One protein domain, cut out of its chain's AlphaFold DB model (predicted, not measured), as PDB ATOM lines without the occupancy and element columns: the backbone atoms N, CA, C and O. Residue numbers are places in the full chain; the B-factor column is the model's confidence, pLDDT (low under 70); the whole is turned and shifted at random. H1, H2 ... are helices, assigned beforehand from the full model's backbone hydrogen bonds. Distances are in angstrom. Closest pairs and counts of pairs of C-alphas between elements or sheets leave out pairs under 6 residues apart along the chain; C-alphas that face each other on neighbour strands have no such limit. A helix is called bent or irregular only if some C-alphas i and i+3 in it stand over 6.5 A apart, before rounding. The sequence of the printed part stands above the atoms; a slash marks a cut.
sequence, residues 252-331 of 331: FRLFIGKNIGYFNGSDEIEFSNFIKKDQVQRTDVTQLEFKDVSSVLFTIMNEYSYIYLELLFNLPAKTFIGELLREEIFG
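AT A GLANCE: This is residues 252 to 331 of the 331 residues of an uncharacterized protein of Niastella vici (UniProt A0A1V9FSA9). H3 is the middle of an elongated model, with H1 packed on one side and H5 on the other; H2 packs on H1, and short H4 lies near H5. The 80 printed residues include five named helices, H1 to H5, and no named strand: all helix. The whole is compact, radius of gyration of the C-alphas 13.4 A, spanning 37 by 24 by 22 A.

IN THESE COORDINATES: H1, residues 252 to 260, begins at C-alpha (92.779, 16.105, -6.472) and measures 12.6 A. H2, residues 267 to 277, measures 14.9 A. H3, residues 290 to 303, measures 20.3 A and is only just irregular: C-alphas 291 and 294 are 7.0 A apart. H4 is residues 310 to 314, 6.1 A. H5, residues 320 to 330, 15.4 A, ends at C-alpha (79.084, 33.264, -6.563).

HOW THE PARTS SIT: H1 touches H2, closest C-alphas Leu 254 and Phe 271, 5.7 A, at a steep 65 degrees. H1 touches H3, closest C-alphas Asn 259 and Phe 290, 6.3 A, at a shallow tilt of 34 degrees, only just short of steep. H3 touches H5, closest C-alphas Phe 298 and Leu 325, 5.8 A, at a steep 57 degrees. Every O i to N i+4 pair is within hydrogen-bond range in H1, H2 and H4, 7 of 10 in H3, 6 of 7 in H5.

THE WHOLE: The printed part has no cut. The link H2 to H3 is long. Mean pLDDT of the printed part is 70.9; 39 residues are under 70, among them 300 to 318.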
ATOM      1  N   PHE A 252      92.054  14.832  -6.510       85.25
ATOM      2  CA  PHE A 252      92.779  16.105  -6.472       85.25
ATOM      3  C   PHE A 252      94.302  15.946  -6.513       85.25
ATOM      4  O   PHE A 252      94.991  16.740  -7.150       85.25
ATOM      5  N   ARG A 253      94.833  14.863  -5.930       89.00
ATOM      6  CA  ARG A 253      96.268  14.541  -5.971       89.00
ATOM      7  C   ARG A 253      96.850  14.537  -7.393       89.00
ATOM      8  O   ARG A 253      98.009  14.883  -7.588       89.00
ATOM      9  N   LEU A 254      96.042  14.186  -8.396       88.12
ATOM     10  CA  LEU A 254      96.457  14.149  -9.799       88.12
ATOM     11  C   LEU A 254      96.646  15.561 -10.376       88.12
ATOM     12  O   LEU A 254      97.529  15.781 -11.200       88.12
ATOM     13  N   PHE A 255      95.851  16.527  -9.916       85.44
ATOM     14  CA  PHE A 255      95.988  17.937 -10.285       85.44
ATOM     15  C   PHE A 255      97.222  18.557  -9.637       85.44
ATOM     16  O   PHE A 255      97.962  19.276 -10.309       85.44
ATOM     17  N   ILE A 256      97.499  18.198  -8.379       87.81
ATOM     18  CA  ILE A 256      98.748  18.565  -7.700       87.81
ATOM     19  C   ILE A 256      99.945  18.029  -8.497       87.81
ATOM     20  O   ILE A 256     100.829  18.801  -8.868       87.81
ATOM     21  N   GLY A 257      99.945  16.735  -8.835       88.31
ATOM     22  CA  GLY A 257     101.005  16.124  -9.639       88.31
ATOM     23  C   GLY A 257     101.195  16.813 -10.995       88.31
ATOM     24  O   GLY A 257     102.312  17.195 -11.361       88.31
ATOM     25  N   LYS A 258     100.094  17.084 -11.709       87.00
ATOM     26  CA  LYS A 258     100.127  17.806 -12.987       87.00
ATOM     27  C   LYS A 258     100.750  19.196 -12.857       87.00
ATOM     28  O   LYS A 258     101.596  19.544 -13.681       87.00
ATOM     29  N   ASN A 259     100.332  19.977 -11.861       86.38
ATOM     30  CA  ASN A 259     100.799  21.346 -11.644       86.38
ATOM     31  C   ASN A 259     102.278  21.403 -11.236       86.38
ATOM     32  O   ASN A 259     103.031  22.242 -11.723       86.38
ATOM     33  N   ILE A 260     102.709  20.481 -10.378       85.00
ATOM     34  CA  ILE A 260     104.103  20.399  -9.933       85.00
ATOM     35  C   ILE A 260     105.016  19.872 -11.054       85.00
ATOM     36  O   ILE A 260     106.228  20.092 -11.017       85.00
ATOM     37  N   GLY A 261     104.441  19.234 -12.077       86.19
ATOM     38  CA  GLY A 261     105.175  18.641 -13.191       86.19
ATOM     39  C   GLY A 261     105.767  17.279 -12.841       86.19
ATOM     40  O   GLY A 261     106.802  16.903 -13.386       86.19
ATOM     41  N   TYR A 262     105.135  16.551 -11.919       89.75
ATOM     42  CA  TYR A 262     105.594  15.251 -11.446       89.75
ATOM     43  C   TYR A 262     104.413  14.303 -11.226       89.75
ATOM     44  O   TYR A 262     103.480  14.620 -10.496       89.75
ATOM     45  N   PHE A 263     104.487  13.109 -11.811       90.31
ATOM     46  CA  PHE A 263     103.589  12.000 -11.508       90.31
ATOM     47  C   PHE A 263     104.401  10.816 -11.003       90.31
ATOM     48  O   PHE A 263     105.457  10.508 -11.560       90.31
ATOM     49  N   ASN A 264     103.891  10.131  -9.980       84.31
ATOM     50  CA  ASN A 264     104.494   8.896  -9.493       84.31
ATOM     51  C   ASN A 264     103.699   7.664  -9.945       84.31
ATOM     52  O   ASN A 264     102.472   7.610  -9.828       84.31
ATOM     53  N   GLY A 265     104.403   6.643 -10.436       85.31
ATOM     54  CA  GLY A 265     103.793   5.390 -10.882       85.31
ATOM     55  C   GLY A 265     102.731   5.590 -11.972       85.31
ATOM     56  O   GLY A 265     103.000   6.175 -13.017       85.31
ATOM     57  N   SER A 266     101.518   5.079 -11.744       88.19
ATOM     58  CA  SER A 266     100.421   5.107 -12.724       88.19
ATOM     59  C   SER A 266      99.607   6.407 -12.748       88.19
ATOM     60  O   SER A 266      98.638   6.485 -13.505       88.19
ATOM     61  N   ASP A 267      99.949   7.411 -11.936       90.38
ATOM     62  CA  ASP A 267      99.112   8.607 -11.769       90.38
ATOM     63  C   ASP A 267      98.978   9.440 -13.055       90.38
ATOM     64  O   ASP A 267      97.926  10.031 -13.278       90.38
ATOM     65  N   GLU A 268      99.965   9.436 -13.958       90.25
ATOM     66  CA  GLU A 268      99.846  10.123 -15.258       90.25
ATOM     67  C   GLU A 268      98.750   9.498 -16.141       90.25
ATOM     68  O   GLU A 268      97.974  10.191 -16.814       90.25
ATOM     69  N   ILE A 269      98.656   8.166 -16.113       90.88
ATOM     70  CA  ILE A 269      97.620   7.413 -16.823       90.88
ATOM     71  C   ILE A 269      96.268   7.647 -16.142       90.88
ATOM     72  O   ILE A 269      95.273   7.881 -16.832       90.88
ATOM     73  N   GLU A 270      96.223   7.625 -14.806       90.44
ATOM     74  CA  GLU A 270      95.005   7.908 -14.038       90.44
ATOM     75  C   GLU A 270      94.485   9.320 -14.331       90.44
ATOM     76  O   GLU A 270      93.306   9.474 -14.643       90.44
ATOM     77  N   PHE A 271      95.363  10.325 -14.352       87.94
ATOM     78  CA  PHE A 271      95.029  11.700 -14.719       87.94
ATOM     79  C   PHE A 271      94.492  11.789 -16.149       87.94
ATOM     80  O   PHE A 271      93.429  12.359 -16.390       87.94
ATOM     81  N   SER A 272      95.178  11.162 -17.107       86.50
ATOM     82  CA  SER A 272      94.739  11.137 -18.508       86.50
ATOM     83  C   SER A 272      93.354  10.504 -18.676       86.50
ATOM     84  O   SER A 272      92.567  10.952 -19.512       86.50
ATOM     85  N   ASN A 273      93.050   9.465 -17.896       86.75
ATOM     86  CA  ASN A 273      91.747   8.809 -17.898       86.75
ATOM     87  C   ASN A 273      90.677   9.657 -17.204       86.75
ATOM     88  O   ASN A 273      89.571   9.744 -17.730       86.75
ATOM     89  N   PHE A 274      91.013  10.302 -16.083       82.38
ATOM     90  CA  PHE A 274      90.130  11.214 -15.353       82.38
ATOM     91  C   PHE A 274      89.645  12.346 -16.270       82.38
ATOM     92  O   PHE A 274      88.450  12.482 -16.516       82.38
ATOM     93  N   ILE A 275      90.579  13.056 -16.911       77.81
ATOM     94  CA  ILE A 275      90.260  14.161 -17.829       77.81
ATOM     95  C   ILE A 275      89.408  13.698 -19.023       77.81
ATOM     96  O   ILE A 275      88.499  14.405 -19.447       77.81
ATOM     97  N   LYS A 276      89.677  12.508 -19.581       78.12
ATOM     98  CA  LYS A 276      88.891  11.967 -20.706       78.12
ATOM     99  C   LYS A 276      87.475  11.566 -20.301       78.12
ATOM    100  O   LYS A 276      86.548  11.781 -21.076       78.12
ATOM    101  N   LYS A 277      87.327  10.919 -19.144       73.44
ATOM    102  CA  LYS A 277      86.058  10.354 -18.676       73.44
ATOM    103  C   LYS A 277      85.086  11.448 -18.255       73.44
ATOM    104  O   LYS A 277      83.925  11.399 -18.649       73.44
ATOM    105  N   ASP A 278      85.574  12.416 -17.492       66.25
ATOM    106  CA  ASP A 278      84.722  13.411 -16.842       66.25
ATOM    107  C   ASP A 278      84.507  14.659 -17.719       66.25
ATOM    108  O   ASP A 278      83.934  15.639 -17.269       66.25
ATOM    109  N   GLN A 279      84.930  14.611 -18.994       59.66
ATOM    110  CA  GLN A 279      84.821  15.706 -19.973       59.66
ATOM    111  C   GLN A 279      85.367  17.043 -19.461       59.66
ATOM    112  O   GLN A 279      84.909  18.099 -19.897       59.66
ATOM    113  N   VAL A 280      86.365  16.999 -18.571       62.28
ATOM    114  CA  VAL A 280      86.983  18.210 -18.030       62.28
ATOM    115  C   VAL A 280      87.516  19.026 -19.200       62.28
ATOM    116  O   VAL A 280      88.375  18.534 -19.946       62.28
ATOM    117  N   GLN A 281      86.975  20.232 -19.417       58.12
ATOM    118  CA  GLN A 281      87.419  21.065 -20.530       58.12
ATOM    119  C   GLN A 281      88.924  21.298 -20.372       58.12
ATOM    120  O   GLN A 281      89.405  21.847 -19.385       58.12
ATOM    121  N   ARG A 282      89.699  20.796 -21.342       53.59
ATOM    122  CA  ARG A 282      91.169  20.727 -21.275       53.59
ATOM    123  C   ARG A 282      91.843  22.083 -21.042       53.59
ATOM    124  O   ARG A 282      93.016  22.111 -20.676       53.59
ATOM    125  N   THR A 283      91.154  23.181 -21.325       50.09
ATOM    126  CA  THR A 283      91.700  24.537 -21.313       50.09
ATOM    127  C   THR A 283      92.021  25.045 -19.912       50.09
ATOM    128  O   THR A 283      93.092  25.622 -19.753       50.09
ATOM    129  N   ASP A 284      91.217  24.738 -18.891       58.47
ATOM    130  CA  ASP A 284      91.404  25.360 -17.568       58.47
ATOM    131  C   ASP A 284      92.491  24.672 -16.735       58.47
ATOM    132  O   ASP A 284      93.220  25.304 -15.982       58.47
ATOM    133  N   VAL A 285      92.701  23.369 -16.934       60.88
ATOM    134  CA  VAL A 285      93.602  22.562 -16.088       60.88
ATOM    135  C   VAL A 285      95.033  22.428 -16.623       60.88
ATOM    136  O   VAL A 285      95.882  21.800 -15.988       60.88
ATOM    137  N   THR A 286      95.326  22.969 -17.811       59.22
ATOM    138  CA  THR A 286      96.630  22.788 -18.481       59.22
ATOM    139  C   THR A 286      97.617  23.937 -18.284       59.22
ATOM    140  O   THR A 286      98.805  23.725 -18.527       59.22
ATOM    141  N   GLN A 287      97.167  25.105 -17.813       63.72
ATOM    142  CA  GLN A 287      97.998  26.307 -17.611       63.72
ATOM    143  C   GLN A 287      98.044  26.796 -16.155       63.72
ATOM    144  O   GLN A 287      98.359  27.952 -15.900       63.72
ATOM    145  N   LEU A 288      97.732  25.929 -15.195       65.94
ATOM    146  CA  LEU A 288      97.614  26.320 -13.792       65.94
ATOM    147  C   LEU A 288      98.963  26.692 -13.187       65.94
ATOM    148  O   LEU A 288      99.898  25.886 -13.236       65.94
ATOM    149  N   GLU A 289      99.049  27.857 -12.544       73.00
ATOM    150  CA  GLU A 289     100.133  28.142 -11.610       73.00
ATOM    151  C   GLU A 289      99.833  27.483 -10.258       73.00
ATOM    152  O   GLU A 289      98.693  27.169  -9.926       73.00
ATOM    153  N   PHE A 290     100.866  27.250  -9.443       74.69
ATOM    154  CA  PHE A 290     100.709  26.602  -8.131       74.69
ATOM    155  C   PHE A 290      99.694  27.318  -7.223       74.69
ATOM    156  O   PHE A 290      98.956  26.671  -6.484       74.69
ATOM    157  N   LYS A 291      99.619  28.651  -7.315       76.06
ATOM    158  CA  LYS A 291      98.676  29.478  -6.547       76.06
ATOM    159  C   LYS A 291      97.207  29.233  -6.930       76.06
ATOM    160  O   LYS A 291      96.333  29.469  -6.107       76.06
ATOM    161  N   ASP A 292      96.954  28.743  -8.146       74.31
ATOM    162  CA  ASP A 292      95.608  28.534  -8.690       74.31
ATOM    163  C   ASP A 292      95.085  27.119  -8.374       74.31
ATOM    164  O   ASP A 292      93.901  26.831  -8.535       74.31
ATOM    165  N   VAL A 293      95.952  26.215  -7.894       76.00
ATOM    166  CA  VAL A 293      95.629  24.797  -7.654       76.00
ATOM    167  C   VAL A 293      94.484  24.629  -6.655       76.00
ATOM    168  O   VAL A 293      93.630  23.763  -6.841       76.00
ATOM    169  N   SER A 294      94.424  25.465  -5.615       72.94
ATOM    170  CA  SER A 294      93.313  25.445  -4.659       72.94
ATOM    171  C   SER A 294      92.001  25.931  -5.272       72.94
ATOM    172  O   SER A 294      90.971  25.340  -4.988       72.94
ATOM    173  N   SER A 295      92.024  26.953  -6.131       73.12
ATOM    174  CA  SER A 295      90.822  27.404  -6.849       73.12
ATOM    175  C   SER A 295      90.298  26.311  -7.771       73.12
ATOM    176  O   SER A 295      89.122  25.976  -7.723       73.12
ATOM    177  N   VAL A 296      91.192  25.636  -8.498       72.00
ATOM    178  CA  VAL A 296      90.846  24.533  -9.409       72.00
ATOM    179  C   VAL A 296      90.151  23.383  -8.699       72.00
ATOM    180  O   VAL A 296      89.229  22.796  -9.262       72.00
ATOM    181  N   LEU A 297      90.560  23.057  -7.466       74.31
ATOM    182  CA  LEU A 297      89.835  22.093  -6.636       74.31
ATOM    183  C   LEU A 297      88.352  22.463  -6.565       74.31
ATOM    184  O   LEU A 297      87.488  21.624  -6.813       74.31
ATOM    185  N   PHE A 298      88.071  23.723  -6.250       71.25
ATOM    186  CA  PHE A 298      86.724  24.226  -6.031       71.25
ATOM    187  C   PHE A 298      85.947  24.414  -7.331       71.25
ATOM    188  O   PHE A 298      84.782  24.020  -7.379       71.25
ATOM    189  N   THR A 299      86.586  24.886  -8.404       71.25
ATOM    190  CA  THR A 299      85.985  24.947  -9.743       71.25
ATOM    191  C   THR A 299      85.551  23.552 -10.199       71.25
ATOM    192  O   THR A 299      84.400  23.356 -10.579       71.25
ATOM    193  N   ILE A 300      86.415  22.538 -10.065       68.12
ATOM    194  CA  ILE A 300      86.087  21.149 -10.426       68.12
ATOM    195  C   ILE A 300      84.976  20.598  -9.522       68.12
ATOM    196  O   ILE A 300      84.036  19.953  -9.989       68.12
ATOM    197  N   MET A 301      85.030  20.848  -8.217       67.25
ATOM    198  CA  MET A 301      83.948  20.422  -7.325       67.25
ATOM    199  C   MET A 301      82.594  21.034  -7.711       67.25
ATOM    200  O   MET A 301      81.579  20.335  -7.625       67.25
ATOM    201  N   ASN A 302      82.586  22.303  -8.135       65.75
ATOM    202  CA  ASN A 302      81.401  23.023  -8.588       65.75
ATOM    203  C   ASN A 302      80.891  22.465  -9.929       65.75
ATOM    204  O   ASN A 302      79.743  22.040 -10.030       65.75
ATOM    205  N   GLU A 303      81.745  22.387 -10.946       64.75
ATOM    206  CA  GLU A 303      81.347  21.982 -12.299       64.75
ATOM    207  C   GLU A 303      80.897  20.521 -12.394       64.75
ATOM    208  O   GLU A 303      79.917  20.210 -13.074       64.75
ATOM    209  N   TYR A 304      81.575  19.604 -11.699       62.78
ATOM    210  CA  TYR A 304      81.371  18.165 -11.913       62.78
ATOM    211  C   TYR A 304      80.385  17.537 -10.928       62.78
ATOM    212  O   TYR A 304      80.306  16.311 -10.838       62.78
ATOM    213  N   SER A 305      79.632  18.356 -10.177       55.53
ATOM    214  CA  SER A 305      78.662  17.916  -9.156       55.53
ATOM    215  C   SER A 305      79.228  16.897  -8.159       55.53
ATOM    216  O   SER A 305      78.465  16.223  -7.464       55.53
ATOM    217  N   TYR A 306      80.559  16.763  -8.082       54.16
ATOM    218  CA  TYR A 306      81.205  15.645  -7.401       54.16
ATOM    219  C   TYR A 306      80.878  15.697  -5.912       54.16
ATOM    220  O   TYR A 306      80.828  14.659  -5.258       54.16
ATOM    221  N   ILE A 307      80.621  16.907  -5.386       54.28
ATOM    222  CA  ILE A 307      80.275  17.138  -3.985       54.28
ATOM    223  C   ILE A 307      79.375  18.373  -3.827       54.28
ATOM    224  O   ILE A 307      79.664  19.298  -3.072       54.28
ATOM    225  N   TYR A 308      78.273  18.411  -4.576       49.16
ATOM    226  CA  TYR A 308      77.480  19.637  -4.723       49.16
ATOM    227  C   TYR A 308      76.592  20.004  -3.518       49.16
ATOM    228  O   TYR A 308      76.003  21.078  -3.502       49.16
ATOM    229  N   LEU A 309      76.465  19.151  -2.493       48.66
ATOM    230  CA  LEU A 309      75.584  19.451  -1.351       48.66
ATOM    231  C   LEU A 309      76.242  19.190   0.008       48.66
ATOM    232  O   LEU A 309      76.299  20.100   0.828       48.66
ATOM    233  N   GLU A 310      76.799  18.006   0.265       49.81
ATOM    234  CA  GLU A 310      77.239  17.674   1.632       49.81
ATOM    235  C   GLU A 310      78.408  18.534   2.144       49.81
ATOM    236  O   GLU A 310      78.354  19.008   3.273       49.81
ATOM    237  N   LEU A 311      79.446  18.820   1.351       52.16
ATOM    238  CA  LEU A 311      80.565  19.653   1.833       52.16
ATOM    239  C   LEU A 311      80.229  21.137   1.952       52.16
ATOM    240  O   LEU A 311      80.725  21.791   2.865       52.16
ATOM    241  N   LEU A 312      79.407  21.666   1.044       50.53
ATOM    242  CA  LEU A 312      78.996  23.073   1.045       50.53
ATOM    243  C   LEU A 312      78.177  23.424   2.292       50.53
ATOM    244  O   LEU A 312      78.314  24.530   2.818       50.53
ATOM    245  N   PHE A 313      77.362  22.483   2.783       49.28
ATOM    246  CA  PHE A 313      76.659  22.633   4.058       49.28
ATOM    247  C   PHE A 313      77.570  22.378   5.265       49.28
ATOM    248  O   PHE A 313      77.457  23.094   6.259       49.28
ATOM    249  N   ASN A 314      78.509  21.434   5.164       53.47
ATOM    250  CA  ASN A 314      79.365  21.045   6.289       53.47
ATOM    251  C   ASN A 314      80.551  21.998   6.552       53.47
ATOM    252  O   ASN A 314      81.077  22.011   7.668       53.47
ATOM    253  N   LEU A 315      80.996  22.785   5.562       62.50
ATOM    254  CA  LEU A 315      82.090  23.755   5.713       62.50
ATOM    255  C   LEU A 315      81.538  25.155   6.050       62.50
ATOM    256  O   LEU A 315      80.853  25.771   5.224       62.50
ATOM    257  N   PRO A 316      81.820  25.706   7.249       61.00
ATOM    258  CA  PRO A 316      81.228  26.974   7.666       61.00
ATOM    259  C   PRO A 316      81.636  28.150   6.771       61.00
ATOM    260  O   PRO A 316      82.783  28.284   6.375       61.00
ATOM    261  N   ALA A 317      80.721  29.096   6.544       60.94
ATOM    262  CA  ALA A 317      80.933  30.235   5.639       60.94
ATOM    263  C   ALA A 317      82.061  31.211   5.970       60.94
ATOM    264  O   ALA A 317      82.353  32.073   5.155       60.94
ATOM    265  N   LYS A 318      82.660  31.097   7.152       69.62
ATOM    266  CA  LYS A 318      83.708  31.999   7.647       69.62
ATOM    267  C   LYS A 318      85.065  31.304   7.774       69.62
ATOM    268  O   LYS A 318      85.896  31.737   8.567       69.62
ATOM    269  N   THR A 319      85.220  30.145   7.142       72.56
ATOM    270  CA  THR A 319      86.497  29.435   7.056       72.56
ATOM    271  C   THR A 319      87.193  29.823   5.763       72.56
ATOM    272  O   THR A 319      86.518  30.165   4.795       72.56
ATOM    273  N   PHE A 320      88.521  29.739   5.714       73.12
ATOM    274  CA  PHE A 320      89.282  30.082   4.505       73.12
ATOM    275  C   PHE A 320      88.813  29.260   3.292       73.12
ATOM    276  O   PHE A 320      88.542  29.801   2.225       73.12
ATOM    277  N   ILE A 321      88.625  27.952   3.489       69.44
ATOM    278  CA  ILE A 321      88.088  27.050   2.462       69.44
ATOM    279  C   ILE A 321      86.643  27.429   2.101       69.44
ATOM    280  O   ILE A 321      86.265  27.402   0.935       69.44
ATOM    281  N   GLY A 322      85.828  27.789   3.096       65.94
ATOM    282  CA  GLY A 322      84.436  28.184   2.894       65.94
ATOM    283  C   GLY A 322      84.268  29.529   2.184       65.94
ATOM    284  O   GLY A 322      83.230  29.733   1.554       65.94
ATOM    285  N   GLU A 323      85.250  30.426   2.291       74.69
ATOM    286  CA  GLU A 323      85.335  31.692   1.556       74.69
ATOM    287  C   GLU A 323      85.763  31.438   0.108       74.69
ATOM    288  O   GLU A 323      85.007  31.799  -0.791       74.69
ATOM    289  N   LEU A 324      86.861  30.700  -0.117       69.12
ATOM    290  CA  LEU A 324      87.313  30.313  -1.465       69.12
ATOM    291  C   LEU A 324      86.215  29.595  -2.264       69.12
ATOM    292  O   LEU A 324      85.955  29.930  -3.414       69.12
ATOM    293  N   LEU A 325      85.510  28.648  -1.634       65.94
ATOM    294  CA  LEU A 325      84.372  27.960  -2.249       65.94
ATOM    295  C   LEU A 325      83.271  28.926  -2.706       65.94
ATOM    296  O   LEU A 325      82.642  28.695  -3.731       65.94
ATOM    297  N   ARG A 326      82.982  29.979  -1.935       68.38
ATOM    298  CA  ARG A 326      81.916  30.936  -2.270       68.38
ATOM    299  C   ARG A 326      82.355  31.936  -3.321       68.38
ATOM    300  O   ARG A 326      81.523  32.294  -4.144       68.38
ATOM    301  N   GLU A 327      83.611  32.371  -3.287       70.75
ATOM    302  CA  GLU A 327      84.186  33.221  -4.330       70.75
ATOM    303  C   GLU A 327      84.100  32.533  -5.695       70.75
ATOM    304  O   GLU A 327      83.619  33.144  -6.636       70.75
ATOM    305  N   GLU A 328      84.432  31.245  -5.786       65.50
ATOM    306  CA  GLU A 328      84.368  30.488  -7.050       65.50
ATOM    307  C   GLU A 328      82.934  30.165  -7.519       65.50
ATOM    308  O   GLU A 328      82.696  29.954  -8.705       65.50
ATOM    309  N   ILE A 329      81.960  30.075  -6.602       58.56
ATOM    310  CA  ILE A 329      80.564  29.732  -6.943       58.56
ATOM    311  C   ILE A 329      79.720  30.975  -7.256       58.56
ATOM    312  O   ILE A 329      78.819  30.910  -8.094       58.56
ATOM    313  N   PHE A 330      79.938  32.071  -6.528       59.84
ATOM    314  CA  PHE A 330      79.084  33.264  -6.563       59.84
ATOM    315  C   PHE A 330      79.782  34.525  -7.091       59.84
ATOM    316  O   PHE A 330      79.084  35.519  -7.317       59.84
ATOM    317  N   GLY A 331      81.112  34.520  -7.207       53.62
ATOM    318  CA  GLY A 331      81.894  35.575  -7.861       53.62
ATOM    319  C   GLY A 331      81.921  35.384  -9.367       53.62
ATOM    320  O   GLY A 331      81.950  36.427 -10.061       53.62
TER     321      GLY A 331